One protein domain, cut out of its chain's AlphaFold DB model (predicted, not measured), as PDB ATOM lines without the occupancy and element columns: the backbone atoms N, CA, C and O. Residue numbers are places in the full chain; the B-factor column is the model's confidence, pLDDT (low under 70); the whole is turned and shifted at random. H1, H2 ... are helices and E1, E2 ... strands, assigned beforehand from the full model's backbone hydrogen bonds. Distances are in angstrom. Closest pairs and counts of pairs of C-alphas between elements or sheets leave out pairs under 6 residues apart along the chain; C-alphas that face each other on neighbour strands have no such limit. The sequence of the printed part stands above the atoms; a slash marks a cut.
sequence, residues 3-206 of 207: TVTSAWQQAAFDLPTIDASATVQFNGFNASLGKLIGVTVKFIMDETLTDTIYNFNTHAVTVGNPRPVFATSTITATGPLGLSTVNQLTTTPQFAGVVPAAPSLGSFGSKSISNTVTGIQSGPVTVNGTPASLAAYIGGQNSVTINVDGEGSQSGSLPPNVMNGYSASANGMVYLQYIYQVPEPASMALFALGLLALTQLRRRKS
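What this domain is: This is residues 3 to 206 of the 207 residues of the protein "PEP-CTERM domain-containing protein" of Herbaspirillum seropedicae (strain SmR1) (UniProt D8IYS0). The domain is a long, narrow sandwich of two twisted sheets, and at one end of it residues 184 to 206, with helix H1, stick out as a tail. The long strands E4 and E12 run side by side along the body in one sheet, the strands E3, E11, E6 and E7 make the other, and the short strands E5 and E8 pair at the end far from H1. The printed part has 204 residues with twelve named strands, E1 to E12, and after them one named helix; the class is mostly strand. The larger sheet is branched and the other has the order E3 - E11 - E6 - E7; both are antiparallel throughout. The whole is extended, a rod with a radius of gyration of the C-alphas of 28.8 A and spans of 110 by 29 by 24 A.

How they stand to each other: In the branched sheet, E1, residues 3 to 5, is the antiparallel neighbour of E12, residues 162 to 182, with N 4 and O 180 within hydrogen-bond range at 2.8 A. E2, residues 9 to 15, is antiparallel to E12 at 166 degrees, with N 13 and O 172 2.9 A apart. E1 and E2 lie on one side of E12, and E4, residues 35 to 55, lies on the other side. E4 and E12 are antiparallel at 170 degrees, with N 46 and O 171 2.8 A apart and N 177 and O 40 2.9 A apart. On the other side of E4 from E12 lie E9, residues 109 to 121, beside residues 43 to 55, and E10, residues 125 to 128, beside residues 37 to 41; N 49 and O 115 are 2.9 A apart, as are N 39 and O 127. In the second sheet E3, residues 20 to 27, is an edge strand beside E11, residues 141 to 155, with N 24 and O 144 2.9 A apart. E6, residues 70 to 78, follows across the sheet, with N 74 and O 151 2.8 A apart. E6 forms a hairpin with E7, residues 84 to 90, the other edge strand, with N 75 and O 87 2.8 A apart. The two sheets make a sandwich, face to face with their best planes 16 degrees apart and their strands at 23 degrees. Across it, the closest C-alphas of E2 and E3, Phe 13 and Ala 22, are 6.1 A apart, and those of E4 and E6, Asp 51 and Ala 71, 5.5 A. E5, residues 61 to 63, and E8, residues 97 to 99, are antiparallel neighbours, with N 61 and O 99 2.9 A apart. H1, residues 186 to 204, is on neither sheet, and every O i to N i+4 pair in it is within hydrogen-bond range.

Where its parts are: E1 begins at C-alpha 3, (54.044, -35.924, -0.869). E4 is 62.5 A long and ends at C-alpha 55, (39.079, 15.119, 31.942). E9 is 37.0 A long, E11 45.4 A and E12 65.8 A. H1 is 27.0 A long and ends at C-alpha 204, (65.071, -65.048, -25.810).

The domain as a whole: The C-alphas farthest apart, those of Thr 58 and Ser 206, are 112.1 A apart. Without residues 184 to 206, which stand free, the body spans 76 by 30 by 21 A. The printed part has no cut, and its one long link is E10 to E11, residues 129 to 140. The mean pLDDT of the printed part is 91.5; residues 186 to 190 and 202 to 206 are under 70.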
ATOM      1  N   THR A   3      54.652 -36.942  -1.737       94.00
ATOM      2  CA  THR A   3      54.044 -35.924  -0.869       94.00
ATOM      3  C   THR A   3      54.448 -34.535  -1.347       94.00
ATOM      4  O   THR A   3      55.630 -34.272  -1.558       94.00
ATOM      5  N   VAL A   4      53.466 -33.654  -1.508       95.25
ATOM      6  CA  VAL A   4      53.628 -32.286  -2.008       95.25
ATOM      7  C   VAL A   4      52.809 -31.336  -1.132       95.25
ATOM      8  O   VAL A   4      51.810 -31.732  -0.529       95.25
ATOM      9  N   THR A   5      53.229 -30.076  -1.053       96.44
ATOM     10  CA  THR A   5      52.482 -29.008  -0.385       96.44
ATOM     11  C   THR A   5      51.935 -28.005  -1.397       96.44
ATOM     12  O   THR A   5      52.513 -27.783  -2.461       96.44
ATOM     13  N   SER A   6      50.783 -27.406  -1.097       95.94
ATOM     14  CA  SER A   6      50.272 -26.276  -1.876       95.94
ATOM     15  C   SER A   6      51.064 -25.005  -1.562       95.94
ATOM     16  O   SER A   6      51.758 -24.922  -0.548       95.94
ATOM     17  N   ALA A   7      50.907 -23.964  -2.380       96.62
ATOM     18  CA  ALA A   7      51.263 -22.619  -1.938       96.62
ATOM     19  C   ALA A   7      50.424 -22.226  -0.705       96.62
ATOM     20  O   ALA A   7      49.316 -22.742  -0.508       96.62
ATOM     21  N   TRP A   8      50.957 -21.318   0.114       97.19
ATOM     22  CA  TRP A   8      50.196 -20.707   1.198       97.19
ATOM     23  C   TRP A   8      49.089 -19.834   0.618       97.19
ATOM     24  O   TRP A   8      49.346 -18.953  -0.201       97.19
ATOM     25  N   GLN A   9      47.866 -20.069   1.069       98.00
ATOM     26  CA  GLN A   9      46.795 -19.095   0.952       98.00
ATOM     27  C   GLN A   9      46.873 -18.148   2.142       98.00
ATOM     28  O   GLN A   9      47.320 -18.548   3.218       98.00
ATOM     29  N   GLN A  10      46.431 -16.909   1.955       97.75
ATOM     30  CA  GLN A  10      46.472 -15.894   2.995       97.75
ATOM     31  C   GLN A  10      45.193 -15.057   2.973       97.75
ATOM     32  O   GLN A  10      44.686 -14.742   1.896       97.75
ATOM     33  N   ALA A  11      44.688 -14.702   4.148       98.00
ATOM     34  CA  ALA A  11      43.520 -13.846   4.297       98.00
ATOM     35  C   ALA A  11      43.706 -12.904   5.489       98.00
ATOM     36  O   ALA A  11      44.155 -13.333   6.554       98.00
ATOM     37  N   ALA A  12      43.385 -11.628   5.283       97.81
ATOM     38  CA  ALA A  12      43.498 -10.600   6.307       97.81
ATOM     39  C   ALA A  12      42.289 -10.620   7.245       97.81
ATOM     40  O   ALA A  12      41.175 -10.933   6.820       97.81
ATOM     41  N   PHE A  13      42.510 -10.225   8.492       97.31
ATOM     42  CA  PHE A  13      41.456  -9.915   9.444       97.31
ATOM     43  C   PHE A  13      41.761  -8.613  10.181       97.31
ATOM     44  O   PHE A  13      42.919  -8.222  10.323       97.31
ATOM     45  N   ASP A  14      40.702  -7.967  10.653       97.12
ATOM     46  CA  ASP A  14      40.761  -6.747  11.447       97.12
ATOM     47  C   ASP A  14      39.707  -6.837  12.554       97.12
ATOM     48  O   ASP A  14      38.550  -7.186  12.299       97.12
ATOM     49  N   LEU A  15      40.136  -6.592  13.785       96.56
ATOM     50  CA  LEU A  15      39.342  -6.665  15.001       96.56
ATOM     51  C   LEU A  15      39.481  -5.327  15.733       96.56
ATOM     52  O   LEU A  15      40.504  -5.077  16.379       96.56
ATOM     53  N   PRO A  16      38.458  -4.454  15.674       94.12
ATOM     54  CA  PRO A  16      38.519  -3.143  16.317       94.12
ATOM     55  C   PRO A  16      38.536  -3.235  17.851       94.12
ATOM     56  O   PRO A  16      38.849  -2.250  18.517       94.12
ATOM     57  N   THR A  17      38.199  -4.403  18.404       94.00
ATOM     58  CA  THR A  17      38.203  -4.714  19.835       94.00
ATOM     59  C   THR A  17      38.833  -6.085  20.074       94.00
ATOM     60  O   THR A  17      38.670  -6.980  19.247       94.00
ATOM     61  N   ILE A  18      39.502  -6.270  21.214       88.69
ATOM     62  CA  ILE A  18      40.137  -7.542  21.610       88.69
ATOM     63  C   ILE A  18      39.192  -8.589  22.199       88.69
ATOM     64  O   ILE A  18      39.673  -9.670  22.468       88.69
ATOM     65  N   ASP A  19      37.888  -8.326  22.318       93.19
ATOM     66  CA  ASP A  19      36.878  -9.318  22.732       93.19
ATOM     67  C   ASP A  19      35.993  -9.687  21.533       93.19
ATOM     68  O   ASP A  19      34.783  -9.435  21.498       93.19
ATOM     69  N   ALA A  20      36.626 -10.166  20.462       95.50
ATOM     70  CA  ALA A  20      35.972 -10.356  19.174       95.50
ATOM     71  C   ALA A  20      36.582 -11.502  18.363       95.50
ATOM     72  O   ALA A  20      37.706 -11.951  18.577       95.50
ATOM     73  N   SER A  21      35.822 -11.967  17.373       96.88
ATOM     74  CA  SER A  21      36.248 -13.024  16.460       96.88
ATOM     75  C   SER A  21      36.162 -12.570  15.010       96.88
ATOM     76  O   SER A  21      35.172 -11.951  14.616       96.88
ATOM     77  N   ALA A  22      37.142 -12.955  14.198       97.25
ATOM     78  CA  ALA A  22      37.129 -12.755  12.757       97.25
ATOM     79  C   ALA A  22      37.109 -14.106  12.050       97.25
ATOM     80  O   ALA A  22      37.897 -14.996  12.362       97.25
ATOM     81  N   THR A  23      36.221 -14.249  11.068       97.31
ATOM     82  CA  THR A  23      36.175 -15.436  10.211       97.31
ATOM     83  C   THR A  23      36.648 -15.072   8.816       97.31
ATOM     84  O   THR A  23      36.050 -14.230   8.150       97.31
ATOM     85  N   VAL A  24      37.711 -15.733   8.371       97.06
ATOM     86  CA  VAL A  24      38.283 -15.573   7.034       97.06
ATOM     87  C   VAL A  24      38.027 -16.815   6.190       97.06
ATOM     88  O   VAL A  24      37.885 -17.917   6.720       97.06
ATOM     89  N   GLN A  25      37.958 -16.637   4.872       97.12
ATOM     90  CA  GLN A  25      37.643 -17.706   3.926       97.12
ATOM     91  C   GLN A  25      38.862 -18.074   3.083       97.12
ATOM     92  O   GLN A  25      39.612 -17.211   2.627       97.12
ATOM     93  N   PHE A  26      39.019 -19.368   2.835       97.50
ATOM     94  CA  PHE A  26      40.052 -19.959   1.997       97.50
ATOM     95  C   PHE A  26      39.421 -20.860   0.944       97.50
ATOM     96  O   PHE A  26      38.370 -21.456   1.169       97.50
ATOM     97  N   ASN A  27      40.090 -21.028  -0.193       97.38
ATOM     98  CA  ASN A  27      39.662 -22.026  -1.162       97.38
ATOM     99  C   ASN A  27      39.933 -23.427  -0.609       97.38
ATOM    100  O   ASN A  27      41.022 -23.704  -0.086       97.38
ATOM    101  N   GLY A  28      38.954 -24.314  -0.758       96.81
ATOM    102  CA  GLY A  28      39.098 -25.727  -0.448       96.81
ATOM    103  C   GLY A  28      40.160 -26.411  -1.300       96.81
ATOM    104  O   GLY A  28      40.500 -25.968  -2.400       96.81
ATOM    105  N   PHE A  29      40.701 -27.511  -0.788       97.12
ATOM    106  CA  PHE A  29      41.669 -28.318  -1.512       97.12
ATOM    107  C   PHE A  29      41.044 -28.883  -2.793       97.12
ATOM    108  O   PHE A  29      39.972 -29.493  -2.763       97.12
ATOM    109  N   ASN A  30      41.733 -28.718  -3.923       94.75
ATOM    110  CA  ASN A  30      41.308 -29.293  -5.191       94.75
ATOM    111  C   ASN A  30      41.694 -30.780  -5.261       94.75
ATOM    112  O   ASN A  30      42.858 -31.124  -5.474       94.75
ATOM    113  N   ALA A  31      40.696 -31.660  -5.148       93.06
ATOM    114  CA  ALA A  31      40.871 -33.111  -5.204       93.06
ATOM    115  C   ALA A  31      41.490 -33.626  -6.519       93.06
ATOM    116  O   ALA A  31      42.032 -34.729  -6.539       93.06
ATOM    117  N   SER A  32      41.468 -32.845  -7.608       91.75
ATOM    118  CA  SER A  32      42.133 -33.232  -8.860       91.75
ATOM    119  C   SER A  32      43.662 -33.250  -8.747       91.75
ATOM    120  O   SER A  32      44.323 -33.837  -9.599       91.75
ATOM    121  N   LEU A  33      44.236 -32.601  -7.726       91.19
ATOM    122  CA  LEU A  33      45.683 -32.549  -7.500       91.19
ATOM    123  C   LEU A  33      46.224 -33.817  -6.826       91.19
ATOM    124  O   LEU A  33      47.410 -34.113  -6.939       91.19
ATOM    125  N   GLY A  34      45.380 -34.565  -6.114       92.81
ATOM    126  CA  GLY A  34      45.793 -35.746  -5.366       92.81
ATOM    127  C   GLY A  34      44.919 -36.005  -4.144       92.81
ATOM    128  O   GLY A  34      43.793 -35.524  -4.039       92.81
ATOM    129  N   LYS A  35      45.443 -36.785  -3.199       95.00
ATOM    130  CA  LYS A  35      44.762 -37.108  -1.940       95.00
ATOM    131  C   LYS A  35      45.243 -36.180  -0.833       95.00
ATOM    132  O   LYS A  35      46.430 -36.192  -0.520       95.00
ATOM    133  N   LEU A  36      44.337 -35.417  -0.229       96.62
ATOM    134  CA  LEU A  36      44.649 -34.590   0.937       96.62
ATOM    135  C   LEU A  36      45.057 -35.480   2.120       96.62
ATOM    136  O   LEU A  36      44.334 -36.418   2.459       96.62
ATOM    137  N   ILE A  37      46.205 -35.182   2.726       97.00
ATOM    138  CA  ILE A  37      46.746 -35.916   3.881       97.00
ATOM    139  C   ILE A  37      47.075 -35.016   5.073       97.00
ATOM    140  O   ILE A  37      47.319 -35.526   6.164       97.00
ATOM    141  N   GLY A  38      47.057 -33.695   4.898       96.88
ATOM    142  CA  GLY A  38      47.208 -32.767   6.006       96.88
ATOM    143  C   GLY A  38      46.830 -31.332   5.666       96.88
ATOM    144  O   GLY A  38      46.772 -30.941   4.499       96.88
ATOM    145  N   VAL A  39      46.568 -30.554   6.707       96.88
ATOM    146  CA  VAL A  39      46.263 -29.123   6.635       96.88
ATOM    147  C   VAL A  39      47.119 -28.415   7.670       96.88
ATOM    148  O   VAL A  39      47.126 -28.812   8.835       96.88
ATOM    149  N   THR A  40      47.825 -27.374   7.247       97.00
ATOM    150  CA  THR A  40      48.639 -26.531   8.117       97.00
ATOM    151  C   THR A  40      48.057 -25.128   8.158       97.00
ATOM    152  O   THR A  40      47.785 -24.539   7.112       97.00
ATOM    153  N   VAL A  41      47.896 -24.577   9.359       97.25
ATOM    154  CA  VAL A  41      47.393 -23.219   9.581       97.25
ATOM    155  C   VAL A  41      48.351 -22.469  10.507       97.25
ATOM    156  O   VAL A  41      48.965 -23.068  11.388       97.25
ATOM    157  N   LYS A  42      48.510 -21.165  10.291       97.00
ATOM    158  CA  LYS A  42      49.200 -20.233  11.199       97.00
ATOM    159  C   LYS A  42      48.594 -18.843  11.069       97.00
ATOM    160  O   LYS A  42      47.989 -18.553  10.040       97.00
ATOM    161  N   PHE A  43      48.821 -17.968  12.037       97.25
ATOM    162  CA  PHE A  43      48.538 -16.546  11.877       97.25
ATOM    163  C   PHE A  43      49.720 -15.682  12.308       97.25
ATOM    164  O   PHE A  43      50.600 -16.120  13.056       97.25
ATOM    165  N   ILE A  44      49.733 -14.463  11.782       97.31
ATOM    166  CA  ILE A  44      50.589 -13.363  12.217       97.31
ATOM    167  C   ILE A  44      49.664 -12.185  12.498       97.31
ATOM    168  O   ILE A  44      48.770 -11.929  11.691       97.31
ATOM    169  N   MET A  45      49.862 -11.491  13.610       96.69
ATOM    170  CA  MET A  45      49.029 -10.359  13.994       96.69
ATOM    171  C   MET A  45      49.817  -9.250  14.674       96.69
ATOM    172  O   MET A  45      50.880  -9.486  15.249       96.69
ATOM    173  N   ASP A  46      49.246  -8.057  14.615       97.25
ATOM    174  CA  ASP A  46      49.665  -6.895  15.369       97.25
ATOM    175  C   ASP A  46      48.564  -6.561  16.382       97.25
ATOM    176  O   ASP A  46      47.368  -6.645  16.089       97.25
ATOM    177  N   GLU A  47      48.975  -6.191  17.587       97.00
ATOM    178  CA  GLU A  47      48.090  -5.821  18.689       97.00
ATOM    179  C   GLU A  47      48.387  -4.384  19.098       97.00
ATOM    180  O   GLU A  47      49.546  -4.009  19.286       97.00
ATOM    181  N   THR A  48      47.345  -3.580  19.288       96.75
ATOM    182  CA  THR A  48      47.461  -2.215  19.801       96.75
ATOM    183  C   THR A  48      46.648  -2.088  21.073       96.75
ATOM    184  O   THR A  48      45.445  -2.318  21.056       96.75
ATOM    185  N   LEU A  49      47.284  -1.659  22.161       97.38
ATOM    186  CA  LEU A  49      46.623  -1.263  23.401       97.38
ATOM    187  C   LEU A  49      46.665   0.256  23.519       97.38
ATOM    188  O   LEU A  49      47.741   0.845  23.479       97.38
ATOM    189  N   THR A  50      45.504   0.874  23.699       96.12
ATOM    190  CA  THR A  50      45.343   2.314  23.894       96.12
ATOM    191  C   THR A  50      44.751   2.584  25.267       96.12
ATOM    192  O   THR A  50      43.645   2.150  25.571       96.12
ATOM    193  N   ASP A  51      45.480   3.338  26.078       96.44
ATOM    194  CA  ASP A  51      45.029   3.927  27.332       96.44
ATOM    195  C   ASP A  51      44.534   5.346  27.044       96.44
ATOM    196  O   ASP A  51      45.254   6.145  26.443       96.44
ATOM    197  N   THR A  52      43.301   5.661  27.434       95.38
ATOM    198  CA  THR A  52      42.709   6.988  27.272       95.38
ATOM    199  C   THR A  52      42.269   7.551  28.612       95.38
ATOM    200  O   THR A  52      41.560   6.915  29.390       95.38
ATOM    201  N   ILE A  53      42.653   8.800  28.852       95.75
ATOM    202  CA  ILE A  53      42.312   9.567  30.042       95.75
ATOM    203  C   ILE A  53      41.368  10.686  29.625       95.75
ATOM    204  O   ILE A  53      41.654  11.433  28.687       95.75
ATOM    205  N   TYR A  54      40.262  10.815  30.346       94.81
ATOM    206  CA  TYR A  54      39.186  11.764  30.111       94.81
ATOM    207  C   TYR A  54      39.097  12.746  31.275       94.81
ATOM    208  O   TYR A  54      38.905  12.349  32.424       94.81
ATOM    209  N   ASN A  55      39.221  14.036  30.981       94.62
ATOM    210  CA  ASN A  55      39.079  15.119  31.942       94.62
ATOM    211  C   ASN A  55      37.726  15.813  31.760       94.62
ATOM    212  O   ASN A  55      37.493  16.484  30.750       94.62
ATOM    213  N   PHE A  56      36.866  15.686  32.768       91.50
ATOM    214  CA  PHE A  56      35.542  16.310  32.811       91.50
ATOM    215  C   PHE A  56      35.546  17.657  33.544       91.50
ATOM    216  O   PHE A  56      34.497  18.277  33.716       91.50
ATOM    217  N   ASN A  57      36.712  18.129  33.992       90.38
ATOM    218  CA  ASN A  57      36.839  19.444  34.602       90.38
ATOM    219  C   ASN A  57      36.815  20.557  33.542       90.38
ATOM    220  O   ASN A  57      37.210  20.387  32.385       90.38
ATOM    221  N   THR A  58      36.415  21.749  33.981       89.81
ATOM    222  CA  THR A  58      36.440  22.986  33.180       89.81
ATOM    223  C   THR A  58      37.840  23.587  33.029       89.81
ATOM    224  O   THR A  58      38.016  24.572  32.318       89.81
ATOM    225  N   HIS A  59      38.842  23.008  33.690       91.12
ATOM    226  CA  HIS A  59      40.243  23.412  33.625       91.12
ATOM    227  C   HIS A  59      41.138  22.193  33.374       91.12
ATOM    228  O   HIS A  59      40.727  21.045  33.548       91.12
ATOM    229  N   ALA A  60      42.358  22.454  32.907       93.81
ATOM    230  CA  ALA A  60      43.337  21.408  32.662       93.81
ATOM    231  C   ALA A  60      43.821  20.817  33.991       93.81
ATOM    232  O   ALA A  60      43.971  21.542  34.976       93.81
ATOM    233  N   VAL A  61      44.074  19.511  34.014       94.75
ATOM    234  CA  VAL A  61      44.395  18.787  35.243       94.75
ATOM    235  C   VAL A  61      45.643  17.940  35.057       94.75
ATOM    236  O   VAL A  61      45.804  17.265  34.042       94.75
ATOM    237  N   THR A  62      46.528  17.963  36.051       95.88
ATOM    238  CA  THR A  62      47.696  17.083  36.096       95.88
ATOM    239  C   THR A  62      47.296  15.711  36.623       95.88
ATOM    240  O   THR A  62      46.718  15.595  37.701       95.88
ATOM    241  N   VAL A  63      47.649  14.671  35.879       95.69
ATOM    242  CA  VAL A  63      47.450  13.264  36.239       95.69
ATOM    243  C   VAL A  63      48.800  12.554  36.270       95.69
ATOM    244  O   VAL A  63      49.798  13.062  35.751       95.69
ATOM    245  N   GLY A  64      48.841  11.369  36.870       94.38
ATOM    246  CA  GLY A  64      50.060  10.566  36.880       94.38
ATOM    247  C   GLY A  64      51.084  10.967  37.954       94.38
ATOM    248  O   GLY A  64      52.243  10.574  37.868       94.38
ATOM    249  N   ASN A  65      50.684  11.759  38.959       93.31
ATOM    250  CA  ASN A  65      51.530  12.177  40.083       93.31
ATOM    251  C   ASN A  65      50.863  11.783  41.418       93.31
ATOM    252  O   ASN A  65      49.725  12.197  41.648       93.31
ATOM    253  N   PRO A  66      51.515  10.998  42.303       93.62
ATOM    254  CA  PRO A  66      52.891  10.491  42.206       93.62
ATOM    255  C   PRO A  66      53.076   9.254  41.318       93.62
ATOM    256  O   PRO A  66      54.216   8.862  41.085       93.62
ATOM    257  N   ARG A  67      52.002   8.611  40.842       95.94
ATOM    258  CA  ARG A  67      52.093   7.382  40.035       95.94
ATOM    259  C   ARG A  67      51.606   7.623  38.608       95.94
ATOM    260  O   ARG A  67      50.423   7.943  38.477       95.94
ATOM    261  N   PRO A  68      52.447   7.439  37.571       96.00
ATOM    262  CA  PRO A  68      52.035   7.561  36.176       96.00
ATOM    263  C   PRO A  68      50.852   6.653  35.827       96.00
ATOM    264  O   PRO A  68      50.682   5.588  36.420       96.00
ATOM    265  N   VAL A  69      50.038   7.091  34.868       96.44
ATOM    266  CA  VAL A  69      48.880   6.356  34.357       96.44
ATOM    267  C   VAL A  69      49.312   5.425  33.230       96.44
ATOM    268  O   VAL A  69      50.075   5.832  32.349       96.44
ATOM    269  N   PHE A  70      48.865   4.177  33.278       96.50
ATOM    270  CA  PHE A  70      49.089   3.197  32.222       96.50
ATOM    271  C   PHE A  70      48.001   2.123  32.224       96.50
ATOM    272  O   PHE A  70      47.390   1.843  33.262       96.50
ATOM    273  N   ALA A  71      47.831   1.467  31.080       97.00
ATOM    274  CA  ALA A  71      47.058   0.244  30.950       97.00
ATOM    275  C   ALA A  71      47.977  -0.949  30.683       97.00
ATOM    276  O   ALA A  71      48.987  -0.832  29.982       97.00
ATOM    277  N   THR A  72      47.587  -2.105  31.206       96.44
ATOM    278  CA  THR A  72      48.176  -3.405  30.895       96.44
ATOM    279  C   THR A  72      47.056  -4.338  30.461       96.44
ATOM    280  O   THR A  72      46.008  -4.356  31.099       96.44
ATOM    281  N   SER A  73      47.269  -5.111  29.401       97.00
ATOM    282  CA  SER A  73      46.323  -6.124  28.930       97.00
ATOM    283  C   SER A  73      47.064  -7.394  28.535       97.00
ATOM    284  O   SER A  73      48.128  -7.323  27.917       97.00
ATOM    285  N   THR A  74      46.516  -8.542  28.913       96.81
ATOM    286  CA  THR A  74      46.923  -9.851  28.409       96.81
ATOM    287  C   THR A  74      45.957 -10.240  27.304       96.81
ATOM    288  O   THR A  74      44.780 -10.474  27.562       96.81
ATOM    289  N   ILE A  75      46.463 -10.308  26.078       96.69
ATOM    290  CA  ILE A  75      45.701 -10.638  24.880       96.69
ATOM    291  C   ILE A  75      45.992 -12.091  24.519       96.69
ATOM    292  O   ILE A  75      47.149 -12.510  24.404       96.69
ATOM    293  N   THR A  76      44.930 -12.871  24.363       97.00
ATOM    294  CA  THR A  76      44.977 -14.269  23.953       97.00
ATOM    295  C   THR A  76      44.282 -14.405  22.611       97.00
ATOM    296  O   THR A  76      43.072 -14.218  22.509       97.00
ATOM    297  N   ALA A  77      45.031 -14.773  21.575       96.94
ATOM    298  CA  ALA A  77      44.450 -15.131  20.290       96.94
ATOM    299  C   ALA A  77      44.406 -16.652  20.158       96.94
ATOM    300  O   ALA A  77      45.370 -17.348  20.476       96.94
ATOM    301  N   THR A  78      43.285 -17.185  19.688       96.94
ATOM    302  CA  THR A  78      43.071 -18.613  19.454       96.94
ATOM    303  C   THR A  78      42.487 -18.854  18.072       96.94
ATOM    304  O   THR A  78      41.810 -18.006  17.496       96.94
ATOM    305  N   GLY A  79      42.750 -20.030  17.522       94.75
ATOM    306  CA  GLY A  79      42.228 -20.453  16.232       94.75
ATOM    307  C   GLY A  79      41.978 -21.959  16.188       94.75
ATOM    308  O   GLY A  79      42.095 -22.655  17.202       94.75
ATOM    309  N   PRO A  80      41.638 -22.502  15.011       92.12
ATOM    310  CA  PRO A  80      41.384 -23.926  14.867       92.12
ATOM    311  C   PRO A  80      42.646 -24.750  15.143       92.12
ATOM    312  O   PRO A  80      43.771 -24.251  15.119       92.12
ATOM    313  N   LEU A  81      42.448 -26.051  15.360       88.25
ATOM    314  CA  LEU A  81      43.519 -27.043  15.532       88.25
ATOM    315  C   LEU A  81      44.408 -26.818  16.773       88.25
ATOM    316  O   LEU A  81      45.424 -27.488  16.911       88.25
ATOM    317  N   GLY A  82      44.025 -25.920  17.687       87.94
ATOM    318  CA  GLY A  82      44.828 -25.567  18.861       87.94
ATOM    319  C   GLY A  82      45.825 -24.432  18.612       87.94
ATOM    320  O   GLY A  82      46.762 -24.270  19.388       87.94
ATOM    321  N   LEU A  83      45.643 -23.651  17.542       93.38
ATOM    322  CA  LEU A  83      46.384 -22.406  17.343       93.38
ATOM    323  C   LEU A  83      46.151 -21.463  18.520       93.38
ATOM    324  O   LEU A  83      45.002 -21.171  18.850       93.38
ATOM    325  N   SER A  84      47.230 -20.968  19.125       95.88
ATOM    326  CA  SER A  84      47.141 -19.992  20.205       95.88
ATOM    327  C   SER A  84      48.385 -19.112  20.289       95.88
ATOM    328  O   SER A  84      49.499 -19.570  20.033       95.88
ATOM    329  N   THR A  85      48.186 -17.855  20.675       96.62
ATOM    330  CA  THR A  85      49.214 -16.950  21.194       96.62
ATOM    331  C   THR A  85      48.704 -16.292  22.463       96.62
ATOM    332  O   THR A  85      47.510 -16.042  22.603       96.62
ATOM    333  N   VAL A  86      49.627 -15.981  23.369       96.44
ATOM    334  CA  VAL A  86      49.364 -15.152  24.545       96.44
ATOM    335  C   VAL A  86      50.431 -14.076  24.572       96.44
ATOM    336  O   VAL A  86      51.622 -14.388  24.508       96.44
ATOM    337  N   ASN A  87      50.008 -12.825  24.655       96.12
ATOM    338  CA  ASN A  87      50.898 -11.681  24.687       96.12
ATOM    339  C   ASN A  87      50.442 -10.684  25.753       96.12
ATOM    340  O   ASN A  87      49.255 -10.559  26.039       96.12
ATOM    341  N   GLN A  88      51.389  -9.980  26.368       95.38
ATOM    342  CA  GLN A  88      51.092  -8.972  27.382       95.38
ATOM    343  C   GLN A  88      51.551  -7.604  26.888       95.38
ATOM    344  O   GLN A  88      52.742  -7.369  26.688       95.38
ATOM    345  N   LEU A  89      50.604  -6.684  26.726       95.31
ATOM    346  CA  LEU A  89      50.867  -5.300  26.358       95.31
ATOM    347  C   LEU A  89      50.793  -4.417  27.591       95.31
ATOM    348  O   LEU A  89      49.964  -4.601  28.477       95.31
ATOM    349  N   THR A  90      51.653  -3.412  27.628       96.38
ATOM    350  CA  THR A  90      51.556  -2.292  28.565       96.38
ATOM    351  C   THR A  90      51.773  -1.011  27.785       96.38
ATOM    352  O   THR A  90      52.672  -0.960  26.945       96.38
ATOM    353  N   THR A  91      50.970   0.020  28.029       95.62
ATOM    354  CA  THR A  91      51.151   1.317  27.367       95.62
ATOM    355  C   THR A  91      52.454   1.972  27.821       95.62
ATOM    356  O   THR A  91      52.644   2.232  29.013       95.62
ATOM    357  N   THR A  92      53.355   2.235  26.875       91.12
ATOM    358  CA  THR A  92      54.677   2.816  27.125       91.12
ATOM    359  C   THR A  92      54.954   3.976  26.155       91.12
ATOM    360  O   THR A  92      54.661   3.856  24.967       91.12
ATOM    361  N   PRO A  93      55.527   5.103  26.625       90.88
ATOM    362  CA  PRO A  93      55.804   5.424  28.029       90.88
ATOM    363  C   PRO A  93      54.511   5.593  28.845       90.88
ATOM    364  O   PRO A  93      53.462   5.900  28.293       90.88
ATOM    365  N   GLN A  94      54.583   5.401  30.162       93.56
ATOM    366  CA  GLN A  94      53.450   5.694  31.049       93.56
ATOM    367  C   GLN A  94      53.167   7.208  31.060       93.56
ATOM    368  O   GLN A  94      54.091   8.014  30.913       93.56
ATOM    369  N   PHE A  95      51.913   7.618  31.251       94.88
ATOM    370  CA  PHE A  95      51.535   9.028  31.225       94.88
ATOM    371  C   PHE A  95      51.691   9.703  32.588       94.88
ATOM    372  O   PHE A  95      51.040   9.334  33.563       94.88
ATOM    373  N   ALA A  96      52.462  10.783  32.635       96.12
ATOM    374  CA  ALA A  96      52.377  11.771  33.700       96.12
ATOM    375  C   ALA A  96      52.411  13.159  33.068       96.12
ATOM    376  O   ALA A  96      53.315  13.477  32.293       96.12
ATOM    377  N   GLY A  97      51.409  13.983  33.359       95.56
ATOM    378  CA  GLY A  97      51.303  15.287  32.725       95.56
ATOM    379  C   GLY A  97      49.901  15.861  32.753       95.56
ATOM    380  O   GLY A  97      49.029  15.412  33.491       95.56
ATOM    381  N   VAL A  98      49.703  16.898  31.946       96.31
ATOM    382  CA  VAL A  98      48.462  17.669  31.915       96.31
ATOM    383  C   VAL A  98      47.506  17.093  30.872       96.31
ATOM    384  O   VAL A  98      47.853  16.977  29.693       96.31
ATOM    385  N   VAL A  99      46.288  16.776  31.304       95.50
ATOM    386  CA  VAL A  99      45.139  16.515  30.432       95.50
ATOM    387  C   VAL A  99      44.383  17.836  30.258       95.50
ATOM    388  O   VAL A  99      44.060  18.484  31.259       95.50
ATOM    389  N   PRO A 100      44.128  18.286  29.018       94.12
ATOM    390  CA  PRO A 100      43.454  19.557  28.773       94.12
ATOM    391  C   PRO A 100      42.034  19.573  29.352       94.12
ATOM    392  O   PRO A 100      41.459  18.527  29.654       94.12
ATOM    393  N   ALA A 101      41.474  20.769  29.520       91.25
ATOM    394  CA  ALA A 101      40.063  20.944  29.856       91.25
ATOM    395  C   ALA A 101      39.158  20.571  28.674       91.25
ATOM    396  O   ALA A 101      39.598  20.548  27.522       91.25
ATOM    397  N   ALA A 102      37.873  20.386  28.959       82.19
ATOM    398  CA  ALA A 102      36.835  20.414  27.940       82.19
ATOM    399  C   ALA A 102      36.801  21.786  27.222       82.19
ATOM    400  O   ALA A 102      36.738  22.813  27.902       82.19
ATOM    401  N   PRO A 103      36.811  21.849  25.877       74.12
ATOM    402  CA  PRO A 103      36.705  23.117  25.147       74.12
ATOM    403  C   PRO A 103      35.318  23.779  25.254       74.12
ATOM    404  O   PRO A 103      35.187  24.972  24.982       74.12
ATOM    405  N   SER A 104      34.278  23.031  25.632       75.94
ATOM    406  CA  SER A 104      32.900  23.525  25.751       75.94
ATOM    407  C   SER A 104      32.049  22.705  26.732       75.94
ATOM    408  O   SER A 104      32.368  21.558  27.056       75.94
ATOM    409  N   LEU A 105      30.929  23.282  27.187       70.81
ATOM    410  CA  LEU A 105      29.899  22.575  27.960       70.81
ATOM    411  C   LEU A 105      29.400  21.343  27.184       70.81
ATOM    412  O   LEU A 105      28.935  21.472  26.054       70.81
ATOM    413  N   GLY A 106      29.498  20.160  27.796       73.50
ATOM    414  CA  GLY A 106      29.121  18.881  27.178       73.50
ATOM    415  C   GLY A 106      30.252  18.156  26.437       73.50
ATOM    416  O   GLY A 106      30.009  17.103  25.858       73.50
ATOM    417  N   SER A 107      31.479  18.686  26.465       79.88
ATOM    418  CA  SER A 107      32.680  17.999  25.973       79.88
ATOM    419  C   SER A 107      33.605  17.601  27.129       79.88
ATOM    420  O   SER A 107      33.388  17.989  28.276       79.88
ATOM    421  N   PHE A 108      34.636  16.814  26.833       86.56
ATOM    422  CA  PHE A 108      35.709  16.458  27.759       86.56
ATOM    423  C   PHE A 108      37.053  16.659  27.062       86.56
ATOM    424  O   PHE A 108      37.163  16.504  25.845       86.56
ATOM    425  N   GLY A 109      38.081  17.017  27.826       90.25
ATOM    426  CA  GLY A 109      39.452  16.951  27.330       90.25
ATOM    427  C   GLY A 109      39.945  15.510  27.392       90.25
ATOM    428  O   GLY A 109      39.572  14.773  28.304       90.25
ATOM    429  N   SER A 110      40.777  15.084  26.445       93.50
ATOM    430  CA  SER A 110      41.341  13.735  26.472       93.50
ATOM    431  C   SER A 110      42.824  13.705  26.142       93.50
ATOM    432  O   SER A 110      43.381  14.602  25.497       93.50
ATOM    433  N   LYS A 111      43.479  12.655  26.627       94.25
ATOM    434  CA  LYS A 111      44.837  12.281  26.249       94.25
ATOM    435  C   LYS A 111      44.883  10.768  26.106       94.25
ATOM    436  O   LYS A 111      44.380  10.074  26.985       94.25
ATOM    437  N   SER A 112      45.509  10.282  25.043       94.38
ATOM    438  CA  SER A 112      45.697   8.850  24.826       94.38
ATOM    439  C   SER A 112      47.173   8.511  24.689       94.38
ATOM    440  O   SER A 112      47.953   9.301  24.146       94.38
ATOM    441  N   ILE A 113      47.540   7.333  25.178       94.81
ATOM    442  CA  ILE A 113      48.824   6.688  24.932       94.81
ATOM    443  C   ILE A 113      48.537   5.307  24.376       94.81
ATOM    444  O   ILE A 113      47.719   4.576  24.927       94.81
ATOM    445  N   SER A 114      49.252   4.937  23.322       95.62
ATOM    446  CA  SER A 114      49.129   3.615  22.727       95.62
ATOM    447  C   SER A 114      50.475   2.910  22.712       95.62
ATOM    448  O   SER A 114      51.517   3.547  22.569       95.62
ATOM    449  N   ASN A 115      50.439   1.590  22.834       96.44
ATOM    450  CA  ASN A 115      51.556   0.722  22.502       96.44
ATOM    451  C   ASN A 115      51.082  -0.312  21.481       96.44
ATOM    452  O   ASN A 115      50.011  -0.896  21.648       96.44
ATOM    453  N   THR A 116      51.889  -0.525  20.447       96.06
ATOM    454  CA  THR A 116      51.628  -1.510  19.400       96.06
ATOM    455  C   THR A 116      52.760  -2.519  19.374       96.06
ATOM    456  O   THR A 116      53.924  -2.146  19.230       96.06
ATOM    457  N   VAL A 117      52.412  -3.797  19.476       95.88
ATOM    458  CA  VAL A 117      53.337  -4.912  19.269       95.88
ATOM    459  C   VAL A 117      53.012  -5.531  17.921       95.88
ATOM    460  O   VAL A 117      51.870  -5.912  17.677       95.88
ATOM    461  N   THR A 118      54.009  -5.614  17.044       96.38
ATOM    462  CA  THR A 118      53.838  -6.144  15.689       96.38
ATOM    463  C   THR A 118      54.477  -7.517  15.526       96.38
ATOM    464  O   THR A 118      55.452  -7.859  16.200       96.38
ATOM    465  N   GLY A 119      53.945  -8.309  14.596       94.50
ATOM    466  CA  GLY A 119      54.540  -9.572  14.172       94.50
ATOM    467  C   GLY A 119      54.403 -10.716  15.176       94.50
ATOM    468  O   GLY A 119      55.268 -11.591  15.211       94.50
ATOM    469  N   ILE A 120      53.333 -10.742  15.969       95.12
ATOM    470  CA  ILE A 120      53.013 -11.832  16.901       95.12
ATOM    471  C   ILE A 120      52.594 -13.056  16.085       95.12
ATOM    472  O   ILE A 120      51.717 -12.956  15.231       95.12
ATOM    473  N   GLN A 121      53.221 -14.215  16.312       95.00
ATOM    474  CA  GLN A 121      52.999 -15.418  15.499       95.00
ATOM    475  C   GLN A 121      52.600 -16.621  16.354       95.00
ATOM    476  O   GLN A 121      53.246 -16.917  17.354       95.00
ATOM    477  N   SER A 122      51.606 -17.381  15.893       92.94
ATOM    478  CA  SER A 122      51.123 -18.613  16.547       92.94
ATOM    479  C   SER A 122      52.016 -19.841  16.371       92.94
ATOM    480  O   SER A 122      51.776 -20.880  16.979       92.94
ATOM    481  N   GLY A 123      52.984 -19.775  15.456       91.19
ATOM    482  CA  GLY A 123      53.600 -20.966  14.874       91.19
ATOM    483  C   GLY A 123      52.629 -21.762  13.977       91.19
ATOM    484  O   GLY A 123      51.409 -21.565  14.030       91.19
ATOM    485  N   PRO A 124      53.148 -22.628  13.087       94.31
ATOM    486  CA  PRO A 124      52.319 -23.494  12.259       94.31
ATOM    487  C   PRO A 124      51.806 -24.698  13.043       94.31
ATOM    488  O   PRO A 124      52.581 -25.452  13.627       94.31
ATOM    489  N   VAL A 125      50.501 -24.934  12.962       96.12
ATOM    490  CA  VAL A 125      49.859 -26.142  13.474       96.12
ATOM    491  C   VAL A 125      49.390 -26.978  12.296       96.12
ATOM    492  O   VAL A 125      48.730 -26.469  11.393       96.12
ATOM    493  N   THR A 126      49.753 -28.262  12.294       95.31
ATOM    494  CA  THR A 126      49.392 -29.203  11.230       95.31
ATOM    495  C   THR A 126      48.540 -30.325  11.785       95.31
ATOM    496  O   THR A 126      48.943 -30.994  12.735       95.31
ATOM    497  N   VAL A 127      47.407 -30.586  11.141       94.31
ATOM    498  CA  VAL A 127      46.648 -31.819  11.349       94.31
ATOM    499  C   VAL A 127      46.842 -32.725  10.151       94.31
ATOM    500  O   VAL A 127      46.607 -32.328   9.013       94.31
ATOM    501  N   ASN A 128      47.276 -33.952  10.430       94.94
ATOM    502  CA  ASN A 128      47.410 -35.014   9.446       94.94
ATOM    503  C   ASN A 128      46.204 -35.949   9.525       94.94
ATOM    504  O   ASN A 128      45.631 -36.150  10.595       94.94
ATOM    505  N   GLY A 129      45.833 -36.551   8.401       92.50
ATOM    506  CA  GLY A 129      44.700 -37.460   8.360       92.50
ATOM    507  C   GLY A 129      44.511 -38.152   7.019       92.50
ATOM    508  O   GLY A 129      45.356 -38.114   6.128       92.50
ATOM    509  N   THR A 130      43.363 -38.805   6.892       92.75
ATOM    510  CA  THR A 130      42.886 -39.387   5.636       92.75
ATOM    511  C   THR A 130      41.980 -38.395   4.900       92.75
ATOM    512  O   THR A 130      41.422 -37.493   5.532       92.75
ATOM    513  N   PRO A 131      41.728 -38.585   3.592       90.06
ATOM    514  CA  PRO A 131      40.760 -37.762   2.869       90.06
ATOM    515  C   PRO A 131      39.366 -37.746   3.510       90.06
ATOM    516  O   PRO A 131      38.686 -36.731   3.452       90.06
ATOM    517  N   ALA A 132      38.953 -38.842   4.160       91.81
ATOM    518  CA  ALA A 132      37.673 -38.912   4.858       91.81
ATOM    519  C   ALA A 132      37.656 -38.037   6.123       91.81
ATOM    520  O   ALA A 132      36.717 -37.275   6.328       91.81
ATOM    521  N   SER A 133      38.713 -38.089   6.942       92.38
ATOM    522  CA  SER A 133      38.816 -37.246   8.145       92.38
ATOM    523  C   SER A 133      39.055 -35.768   7.825       92.38
ATOM    524  O   SER A 133      38.806 -34.914   8.666       92.38
ATOM    525  N   LEU A 134      39.549 -35.465   6.622       93.56
ATOM    526  CA  LEU A 134      39.809 -34.108   6.142       93.56
ATOM    527  C   LEU A 134      38.778 -33.643   5.103       93.56
ATOM    528  O   LEU A 134      39.023 -32.664   4.403       93.56
ATOM    529  N   ALA A 135      37.629 -34.317   4.991       93.25
ATOM    530  CA  ALA A 135      36.629 -34.032   3.960       93.25
ATOM    531  C   ALA A 135      36.114 -32.585   4.011       93.25
ATOM    532  O   ALA A 135      35.878 -31.989   2.965       93.25
ATOM    533  N   ALA A 136      36.033 -32.000   5.212       91.62
ATOM    534  CA  ALA A 136      35.649 -30.603   5.419       91.62
ATOM    535  C   ALA A 136      36.602 -29.597   4.757       91.62
ATOM    536  O   ALA A 136      36.233 -28.443   4.619       91.62
ATOM    537  N   TYR A 137      37.805 -30.023   4.362       93.69
ATOM    538  CA  TYR A 137      38.792 -29.173   3.713       93.69
ATOM    539  C   TYR A 137      38.851 -29.352   2.189       93.69
ATOM    540  O   TYR A 137      39.632 -28.658   1.537       93.69
ATOM    541  N   ILE A 138      38.077 -30.280   1.612       95.38
ATOM    542  CA  ILE A 138      38.130 -30.642   0.191       95.38
ATOM    543  C   ILE A 138      36.981 -29.970  -0.569       95.38
ATOM    544  O   ILE A 138      35.813 -30.227  -0.297       95.38
ATOM    545  N   GLY A 139      37.320 -29.178  -1.592       93.12
ATOM    546  CA  GLY A 139      36.354 -28.416  -2.389       93.12
ATOM    547  C   GLY A 139      35.701 -27.249  -1.632       93.12
ATOM    548  O   GLY A 139      35.900 -27.074  -0.436       93.12
ATOM    549  N   GLY A 140      34.931 -26.422  -2.347       92.81
ATOM    550  CA  GLY A 140      34.198 -25.294  -1.754       92.81
ATOM    551  C   GLY A 140      35.086 -24.208  -1.128       92.81
ATOM    552  O   GLY A 140      36.238 -24.025  -1.528       92.81
ATOM    553  N   GLN A 141      34.518 -23.470  -0.170       94.12
ATOM    554  CA  GLN A 141      35.248 -22.542   0.697       94.12
ATOM    555  C   GLN A 141      35.375 -23.127   2.104       94.12
ATOM    556  O   GLN A 141      34.420 -23.699   2.628       94.12
ATOM    557  N   ASN A 142      36.538 -22.919   2.715       92.81
ATOM    558  CA  ASN A 142      36.831 -23.275   4.095       92.81
ATOM    559  C   ASN A 142      36.951 -22.011   4.929       92.81
ATOM    560  O   ASN A 142      37.695 -21.100   4.565       92.81
ATOM    561  N   SER A 143      36.286 -21.996   6.077       94.00
ATOM    562  CA  SER A 143      36.391 -20.893   7.021       94.00
ATOM    563  C   SER A 143      37.419 -21.197   8.105       94.00
ATOM    564  O   SER A 143      37.538 -22.325   8.585       94.00
ATOM    565  N   VAL A 144      38.172 -20.174   8.491       95.56
ATOM    566  CA  VAL A 144      39.018 -20.184   9.682       95.56
ATOM    567  C   VAL A 144      38.594 -19.013  10.545       95.56
ATOM    568  O   VAL A 144      38.632 -17.867  10.100       95.56
ATOM    569  N   THR A 145      38.201 -19.310  11.778       96.94
ATOM    570  CA  THR A 145      37.867 -18.299  12.777       96.94
ATOM    571  C   THR A 145      39.050 -18.102  13.713       96.94
ATOM    572  O   THR A 145      39.567 -19.073  14.269       96.94
ATOM    573  N   ILE A 146      39.470 -16.851  13.870       97.38
ATOM    574  CA  ILE A 146      40.405 -16.410  14.902       97.38
ATOM    575  C   ILE A 146      39.586 -15.689  15.962       97.38
ATOM    576  O   ILE A 146      38.862 -14.747  15.640       97.38
ATOM    577  N   ASN A 147      39.690 -16.140  17.204       96.88
ATOM    578  CA  ASN A 147      39.116 -15.459  18.354       96.88
ATOM    579  C   ASN A 147      40.240 -14.726  19.065       96.88
ATOM    580  O   ASN A 147      41.283 -15.320  19.325       96.88
ATOM    581  N   VAL A 148      40.015 -13.466  19.390       97.00
ATOM    582  CA  VAL A 148      40.873 -12.705  20.285       97.00
ATOM    583  C   VAL A 148      40.032 -12.394  21.510       97.00
ATOM    584  O   VAL A 148      38.853 -12.063  21.382       97.00
ATOM    585  N   ASP A 149      40.636 -12.595  22.669       96.56
ATOM    586  CA  ASP A 149      40.103 -12.231  23.975       96.56
ATOM    587  C   ASP A 149      41.191 -11.448  24.703       96.56
ATOM    588  O   ASP A 149      42.383 -11.746  24.526       96.56
ATOM    589  N   GLY A 150      40.838 -10.470  25.530       94.38
ATOM    590  CA  GLY A 150      41.861  -9.887  26.378       94.38
ATOM    591  C   GLY A 150      41.364  -9.268  27.666       94.38
ATOM    592  O   GLY A 150      40.374  -8.551  27.734       94.38
ATOM    593  N   GLU A 151      42.141  -9.520  28.709       94.56
ATOM    594  CA  GLU A 151      41.855  -9.065  30.057       94.56
ATOM    595  C   GLU A 151      42.924  -8.067  30.479       94.56
ATOM    596  O   GLU A 151      44.129  -8.339  30.430       94.56
ATOM    597  N   GLY A 152      42.487  -6.887  30.903       93.00
ATOM    598  CA  GLY A 152      43.391  -5.819  31.279       93.00
ATOM    599  C   GLY A 152      42.946  -5.026  32.491       93.00
ATOM    600  O   GLY A 152      41.827  -5.118  32.997       93.00
ATOM    601  N   SER A 153      43.863  -4.192  32.951       94.00
ATOM    602  CA  SER A 153      43.630  -3.240  34.022       94.00
ATOM    603  C   SER A 153      44.347  -1.934  33.725       94.00
ATOM    604  O   SER A 153      45.305  -1.876  32.952       94.00
ATOM    605  N   GLN A 154      43.880  -0.877  34.375       93.44
ATOM    606  CA  GLN A 154      44.568   0.401  34.409       93.44
ATOM    607  C   GLN A 154      45.046   0.708  35.816       93.44
ATOM    608  O   GLN A 154      44.435   0.311  36.809       93.44
ATOM    609  N   SER A 155      46.130   1.466  35.889       93.50
ATOM    610  CA  SER A 155      46.711   1.931  37.138       93.50
ATOM    611  C   SER A 155      47.194   3.369  36.992       93.50
ATOM    612  O   SER A 155      47.340   3.877  35.883       93.50
ATOM    613  N   GLY A 156      47.428   4.032  38.123       94.44
ATOM    614  CA  GLY A 156      47.949   5.395  38.183       94.44
ATOM    615  C   GLY A 156      47.179   6.306  39.131       94.44
ATOM    616  O   GLY A 156      46.171   5.931  39.727       94.44
ATOM    617  N   SER A 157      47.694   7.520  39.300       95.62
ATOM    618  CA  SER A 157      47.083   8.553  40.134       95.62
ATOM    619  C   SER A 157      46.150   9.435  39.307       95.62
ATOM    620  O   SER A 157      46.610  10.191  38.447       95.62
ATOM    621  N   LEU A 158      44.851   9.364  39.611       95.25
ATOM    622  CA  LEU A 158      43.812  10.197  39.009       95.25
ATOM    623  C   LEU A 158      43.171  11.118  40.063       95.25
ATOM    624  O   LEU A 158      42.795  10.649  41.139       95.25
ATOM    625  N   PRO A 159      43.041  12.420  39.780       92.69
ATOM    626  CA  PRO A 159      42.280  13.353  40.606       92.69
ATOM    627  C   PRO A 159      40.763  13.244  40.344       92.69
ATOM    628  O   PRO A 159      40.344  12.593  39.384       92.69
ATOM    629  N   PRO A 160      39.915  13.892  41.167       91.88
ATOM    630  CA  PRO A 160      38.467  13.897  40.963       91.88
ATOM    631  C   PRO A 160      38.054  14.392  39.568       91.88
ATOM    632  O   PRO A 160      38.692  15.274  38.988       91.88
ATOM    633  N   ASN A 161      36.951  13.848  39.046       90.88
ATOM    634  CA  ASN A 161      36.398  14.161  37.717       90.88
ATOM    635  C   ASN A 161      37.356  13.884  36.543       90.88
ATOM    636  O   ASN A 161      37.193  14.433  35.452       90.88
ATOM    637  N   VAL A 162      38.345  13.018  36.757       93.12
ATOM    638  CA  VAL A 162      39.121  12.387  35.696       93.12
ATOM    639  C   VAL A 162      38.787  10.904  35.697       93.12
ATOM    640  O   VAL A 162      38.850  10.254  36.739       93.12
ATOM    641  N   MET A 163      38.425  10.373  34.534       93.12
ATOM    642  CA  MET A 163      38.251   8.935  34.330       93.12
ATOM    643  C   MET A 163      39.304   8.436  33.357       93.12
ATOM    644  O   MET A 163      39.846   9.196  32.557       93.12
ATOM    645  N   ASN A 164      39.568   7.146  33.401       92.25
ATOM    646  CA  ASN A 164      40.364   6.451  32.413       92.25
ATOM    647  C   ASN A 164      39.560   5.289  31.831       92.25
ATOM    648  O   ASN A 164      38.619   4.785  32.440       92.25
ATOM    649  N   GLY A 165      39.913   4.917  30.611       92.81
ATOM    650  CA  GLY A 165      39.425   3.719  29.949       92.81
ATOM    651  C   GLY A 165      40.488   3.233  28.983       92.81
ATOM    652  O   GLY A 165      41.264   4.038  28.466       92.81
ATOM    653  N   TYR A 166      40.573   1.929  28.782       94.44
ATOM    654  CA  TYR A 166      41.483   1.360  27.802       94.44
ATOM    655  C   TYR A 166      40.689   0.593  26.756       94.44
ATOM    656  O   TYR A 166      39.597   0.090  27.010       94.44
ATOM    657  N   SER A 167      41.255   0.527  25.566       94.50
ATOM    658  CA  SER A 167      40.740  -0.252  24.453       94.50
ATOM    659  C   SER A 167      41.917  -0.902  23.760       94.50
ATOM    660  O   SER A 167      42.970  -0.274  23.631       94.50
ATOM    661  N   ALA A 168      41.741  -2.114  23.267       95.81
ATOM    662  CA  ALA A 168      42.734  -2.740  22.418       95.81
ATOM    663  C   ALA A 168      42.097  -3.268  21.140       95.81
ATOM    664  O   ALA A 168      40.916  -3.604  21.123       95.81
ATOM    665  N   SER A 169      42.901  -3.320  20.088       96.44
ATOM    666  CA  SER A 169      42.535  -3.790  18.757       96.44
ATOM    667  C   SER A 169      43.599  -4.749  18.242       96.44
ATOM    668  O   SER A 169      44.759  -4.682  18.656       96.44
ATOM    669  N   ALA A 170      43.215  -5.607  17.307       97.44
ATOM    670  CA  ALA A 170      44.102  -6.575  16.686       97.44
ATOM    671  C   ALA A 170      43.848  -6.640  15.181       97.44
ATOM    672  O   ALA A 170      42.705  -6.646  14.740       97.44
ATOM    673  N   ASN A 171      44.896  -6.749  14.379       97.38
ATOM    674  CA  ASN A 171      44.762  -7.032  12.953       97.38
ATOM    675  C   ASN A 171      45.843  -8.013  12.514       97.38
ATOM    676  O   ASN A 171      46.825  -8.233  13.217       97.38
ATOM    677  N   GLY A 172      45.653  -8.671  11.376       97.19
ATOM    678  CA  GLY A 172      46.622  -9.672  10.968       97.19
ATOM    679  C   GLY A 172      46.269 -10.446   9.719       97.19
ATOM    680  O   GLY A 172      45.367 -10.105   8.956       97.19
ATOM    681  N   MET A 173      47.027 -11.519   9.523       97.81
ATOM    682  CA  MET A 173      46.940 -12.433   8.397       97.81
ATOM    683  C   MET A 173      46.879 -13.870   8.903       97.81
ATOM    684  O   MET A 173      47.761 -14.328   9.632       97.81
ATOM    685  N   VAL A 174      45.874 -14.615   8.453       97.81
ATOM    686  CA  VAL A 174      45.814 -16.071   8.601       97.81
ATOM    687  C   VAL A 174      46.378 -16.709   7.342       97.81
ATOM    688  O   VAL A 174      46.096 -16.263   6.230       97.81
ATOM    689  N   TYR A 175      47.138 -17.783   7.515       97.81
ATOM    690  CA  TYR A 175      47.724 -18.563   6.438       97.81
ATOM    691  C   TYR A 175      47.255 -20.008   6.504       97.81
ATOM    692  O   TYR A 175      47.246 -20.611   7.578       97.81
ATOM    693  N   LEU A 176      46.945 -20.583   5.344       97.50
ATOM    694  CA  LEU A 176      46.530 -21.974   5.208       97.50
ATOM    695  C   LEU A 176      47.298 -22.667   4.076       97.50
ATOM    696  O   LEU A 176      47.435 -22.125   2.980       97.50
ATOM    697  N   GLN A 177      47.782 -23.879   4.333       97.44
ATOM    698  CA  GLN A 177      48.476 -24.725   3.364       97.44
ATOM    699  C   GLN A 177      47.937 -26.156   3.425       97.44
ATOM    700  O   GLN A 177      47.651 -26.685   4.497       97.44
ATOM    701  N   TYR A 178      47.832 -26.801   2.266       97.56
ATOM    702  CA  TYR A 178      47.442 -28.202   2.153       97.56
ATOM    703  C   TYR A 178      48.657 -29.090   1.898       97.56
ATOM    704  O   TYR A 178      49.533 -28.745   1.103       97.56
ATOM    705  N   ILE A 179      48.671 -30.263   2.526       97.44
ATOM    706  CA  ILE A 179      49.641 -31.337   2.309       97.44
ATOM    707  C   ILE A 179      48.896 -32.486   1.636       97.44
ATOM    708  O   ILE A 179      47.892 -32.972   2.158       97.44
ATOM    709  N   TYR A 180      49.359 -32.930   0.474       96.44
ATOM    710  CA  TYR A 180      48.664 -33.939  -0.320       96.44
ATOM    711  C   TYR A 180      49.634 -34.922  -0.976       96.44
ATOM    712  O   TYR A 180      50.820 -34.648  -1.150       96.44
ATOM    713  N   GLN A 181      49.118 -36.094  -1.329       95.56
ATOM    714  CA  GLN A 181      49.850 -37.129  -2.046       95.56
ATOM    715  C   GLN A 181      49.373 -37.224  -3.486       95.56
ATOM    716  O   GLN A 181      48.178 -37.389  -3.749       95.56
ATOM    717  N   VAL A 182      50.324 -37.192  -4.414       92.50
ATOM    718  CA  VAL A 182      50.074 -37.417  -5.836       92.50
ATOM    719  C   VAL A 182      50.377 -38.886  -6.158       92.50
ATOM    720  O   VAL A 182      51.448 -39.389  -5.778       92.50
ATOM    721  N   PRO A 183      49.458 -39.611  -6.827       82.94
ATOM    722  CA  PRO A 183      49.768 -40.920  -7.386       82.94
ATOM    723  C   PRO A 183      50.966 -40.802  -8.332       82.94
ATOM    724  O   PRO A 183      51.054 -39.850  -9.104       82.94
ATOM    725  N   GLU A 184      51.893 -41.758  -8.283       78.50
ATOM    726  CA  GLU A 184      52.971 -41.778  -9.273       78.50
ATOM    727  C   GLU A 184      52.367 -41.910 -10.678       78.50
ATOM    728  O   GLU A 184      51.428 -42.695 -10.857       78.50
ATOM    729  N   PRO A 185      52.866 -41.156 -11.675       72.38
ATOM    730  CA  PRO A 185      52.382 -41.284 -13.038       72.38
ATOM    731  C   PRO A 185      52.484 -42.743 -13.491       72.38
ATOM    732  O   PRO A 185      53.558 -43.344 -13.427       72.38
ATOM    733  N   ALA A 186      51.386 -43.309 -13.999       65.44
ATOM    734  CA  ALA A 186      51.357 -44.680 -14.519       65.44
ATOM    735  C   ALA A 186      52.409 -44.922 -15.623       65.44
ATOM    736  O   ALA A 186      52.788 -46.062 -15.882       65.44
ATOM    737  N   SER A 187      52.930 -43.857 -16.239       61.38
ATOM    738  CA  SER A 187      54.046 -43.894 -17.182       61.38
ATOM    739  C   SER A 187      55.346 -44.432 -16.578       61.38
ATOM    740  O   SER A 187      56.072 -45.110 -17.292       61.38
ATOM    741  N   MET A 188      55.634 -44.219 -15.289       64.88
ATOM    742  CA  MET A 188      56.807 -44.811 -14.619       64.88
ATOM    743  C   MET A 188      56.651 -46.329 -14.477       64.88
ATOM    744  O   MET A 188      57.582 -47.083 -14.753       64.88
ATOM    745  N   ALA A 189      55.447 -46.785 -14.122       62.94
ATOM    746  CA  ALA A 189      55.126 -48.207 -14.053       62.94
ATOM    747  C   ALA A 189      55.149 -48.863 -15.445       62.94
ATOM    748  O   ALA A 189      55.711 -49.942 -15.607       62.94
ATOM    749  N   LEU A 190      54.605 -48.193 -16.468       69.06
ATOM    750  CA  LEU A 190      54.660 -48.646 -17.862       69.06
ATOM    751  C   LEU A 190      56.080 -48.631 -18.429       69.06
ATOM    752  O   LEU A 190      56.440 -49.532 -19.175       69.06
ATOM    753  N   PHE A 191      56.903 -47.652 -18.064       75.88
ATOM    754  CA  PHE A 191      58.310 -47.598 -18.446       75.88
ATOM    755  C   PHE A 191      59.104 -48.739 -17.800       75.88
ATOM    756  O   PHE A 191      59.845 -49.439 -18.488       75.88
ATOM    757  N   ALA A 192      58.892 -48.998 -16.505       74.88
ATOM    758  CA  ALA A 192      59.486 -50.137 -15.809       74.88
ATOM    759  C   ALA A 192      59.020 -51.483 -16.398       74.88
ATOM    760  O   ALA A 192      59.838 -52.375 -16.621       74.88
ATOM    761  N   LEU A 193      57.730 -51.616 -16.728       77.31
ATOM    762  CA  LEU A 193      57.189 -52.779 -17.439       77.31
ATOM    763  C   LEU A 193      57.773 -52.915 -18.850       77.31
ATOM    764  O   LEU A 193      58.114 -54.020 -19.263       77.31
ATOM    765  N   GLY A 194      57.945 -51.810 -19.573       79.19
ATOM    766  CA  GLY A 194      58.582 -51.779 -20.887       79.19
ATOM    767  C   GLY A 194      60.036 -52.252 -20.829       79.19
ATOM    768  O   GLY A 194      60.446 -53.087 -21.634       79.19
ATOM    769  N   LEU A 195      60.801 -51.806 -19.829       80.81
ATOM    770  CA  LEU A 195      62.169 -52.271 -19.572       80.81
ATOM    771  C   LEU A 195      62.222 -53.757 -19.184       80.81
ATOM    772  O   LEU A 195      63.085 -54.497 -19.666       80.81
ATOM    773  N   LEU A 196      61.283 -54.232 -18.363       79.88
ATOM    774  CA  LEU A 196      61.153 -55.656 -18.033       79.88
ATOM    775  C   LEU A 196      60.793 -56.505 -19.266       79.88
ATOM    776  O   LEU A 196      61.354 -57.582 -19.460       79.88
ATOM    777  N   ALA A 197      59.932 -56.012 -20.154       77.69
ATOM    778  CA  ALA A 197      59.621 -56.685 -21.414       77.69
ATOM    779  C   ALA A 197      60.841 -56.735 -22.358       77.69
ATOM    780  O   ALA A 197      61.120 -57.771 -22.964       77.69
ATOM    781  N   LEU A 198      61.624 -55.654 -22.435       75.50
ATOM    782  CA  LEU A 198      62.866 -55.582 -23.218       75.50
ATOM    783  C   LEU A 198      63.947 -56.548 -22.706       75.50
ATOM    784  O   LEU A 198      64.633 -57.185 -23.506       75.50
ATOM    785  N   THR A 199      64.088 -56.711 -21.389       74.94
ATOM    786  CA  THR A 199      65.038 -57.683 -20.812       74.94
ATOM    787  C   THR A 199      64.625 -59.136 -21.071       74.94
ATOM    788  O   THR A 199      65.481 -59.963 -21.394       74.94
ATOM    789  N   GLN A 200      63.325 -59.446 -21.029       72.81
ATOM    790  CA  GLN A 200      62.782 -60.759 -21.406       72.81
ATOM    791  C   GLN A 200      63.003 -61.069 -22.899       72.81
ATOM    792  O   GLN A 200      63.422 -62.172 -23.257       72.81
ATOM    793  N   LEU A 201      62.799 -60.083 -23.780       72.12
ATOM    794  CA  LEU A 201      63.065 -60.216 -25.219       72.12
ATOM    795  C   LEU A 201      64.559 -60.396 -25.522       72.12
ATOM    796  O   LEU A 201      64.917 -61.191 -26.391       72.12
ATOM    797  N   ARG A 202      65.446 -59.721 -24.781       67.81
ATOM    798  CA  ARG A 202      66.900 -59.890 -24.920       67.81
ATOM    799  C   ARG A 202      67.365 -61.288 -24.494       67.81
ATOM    800  O   ARG A 202      68.231 -61.847 -25.159       67.81
ATOM    801  N   ARG A 203      66.760 -61.876 -23.453       60.50
ATOM    802  CA  ARG A 203      67.043 -63.259 -23.015       60.50
ATOM    803  C   ARG A 203      66.628 -64.314 -24.040       60.50
ATOM    804  O   ARG A 203      67.345 -65.289 -24.212       60.50
ATOM    805  N   ARG A 204      65.514 -64.116 -24.755       58.97
ATOM    806  CA  ARG A 204      65.071 -65.048 -25.810       58.97
ATOM    807  C   ARG A 204      65.952 -65.050 -27.058       58.97
ATOM    808  O   ARG A 204      65.905 -66.012 -27.805       58.97
ATOM    809  N   LYS A 205      66.721 -63.986 -27.302       53.50
ATOM    810  CA  LYS A 205      67.577 -63.864 -28.492       53.50
ATOM    811  C   LYS A 205      68.996 -64.413 -28.285       53.50
ATOM    812  O   LYS A 205      69.760 -64.440 -29.242       53.50
ATOM    813  N   SER A 206      69.365 -64.795 -27.057       53.84
ATOM    814  CA  SER A 206      70.679 -65.378 -26.731       53.84
ATOM    815  C   SER A 206      70.612 -66.858 -26.323       53.84
ATOM    816  O   SER A 206      71.550 -67.349 -25.695       53.84
TER     817      SER A 206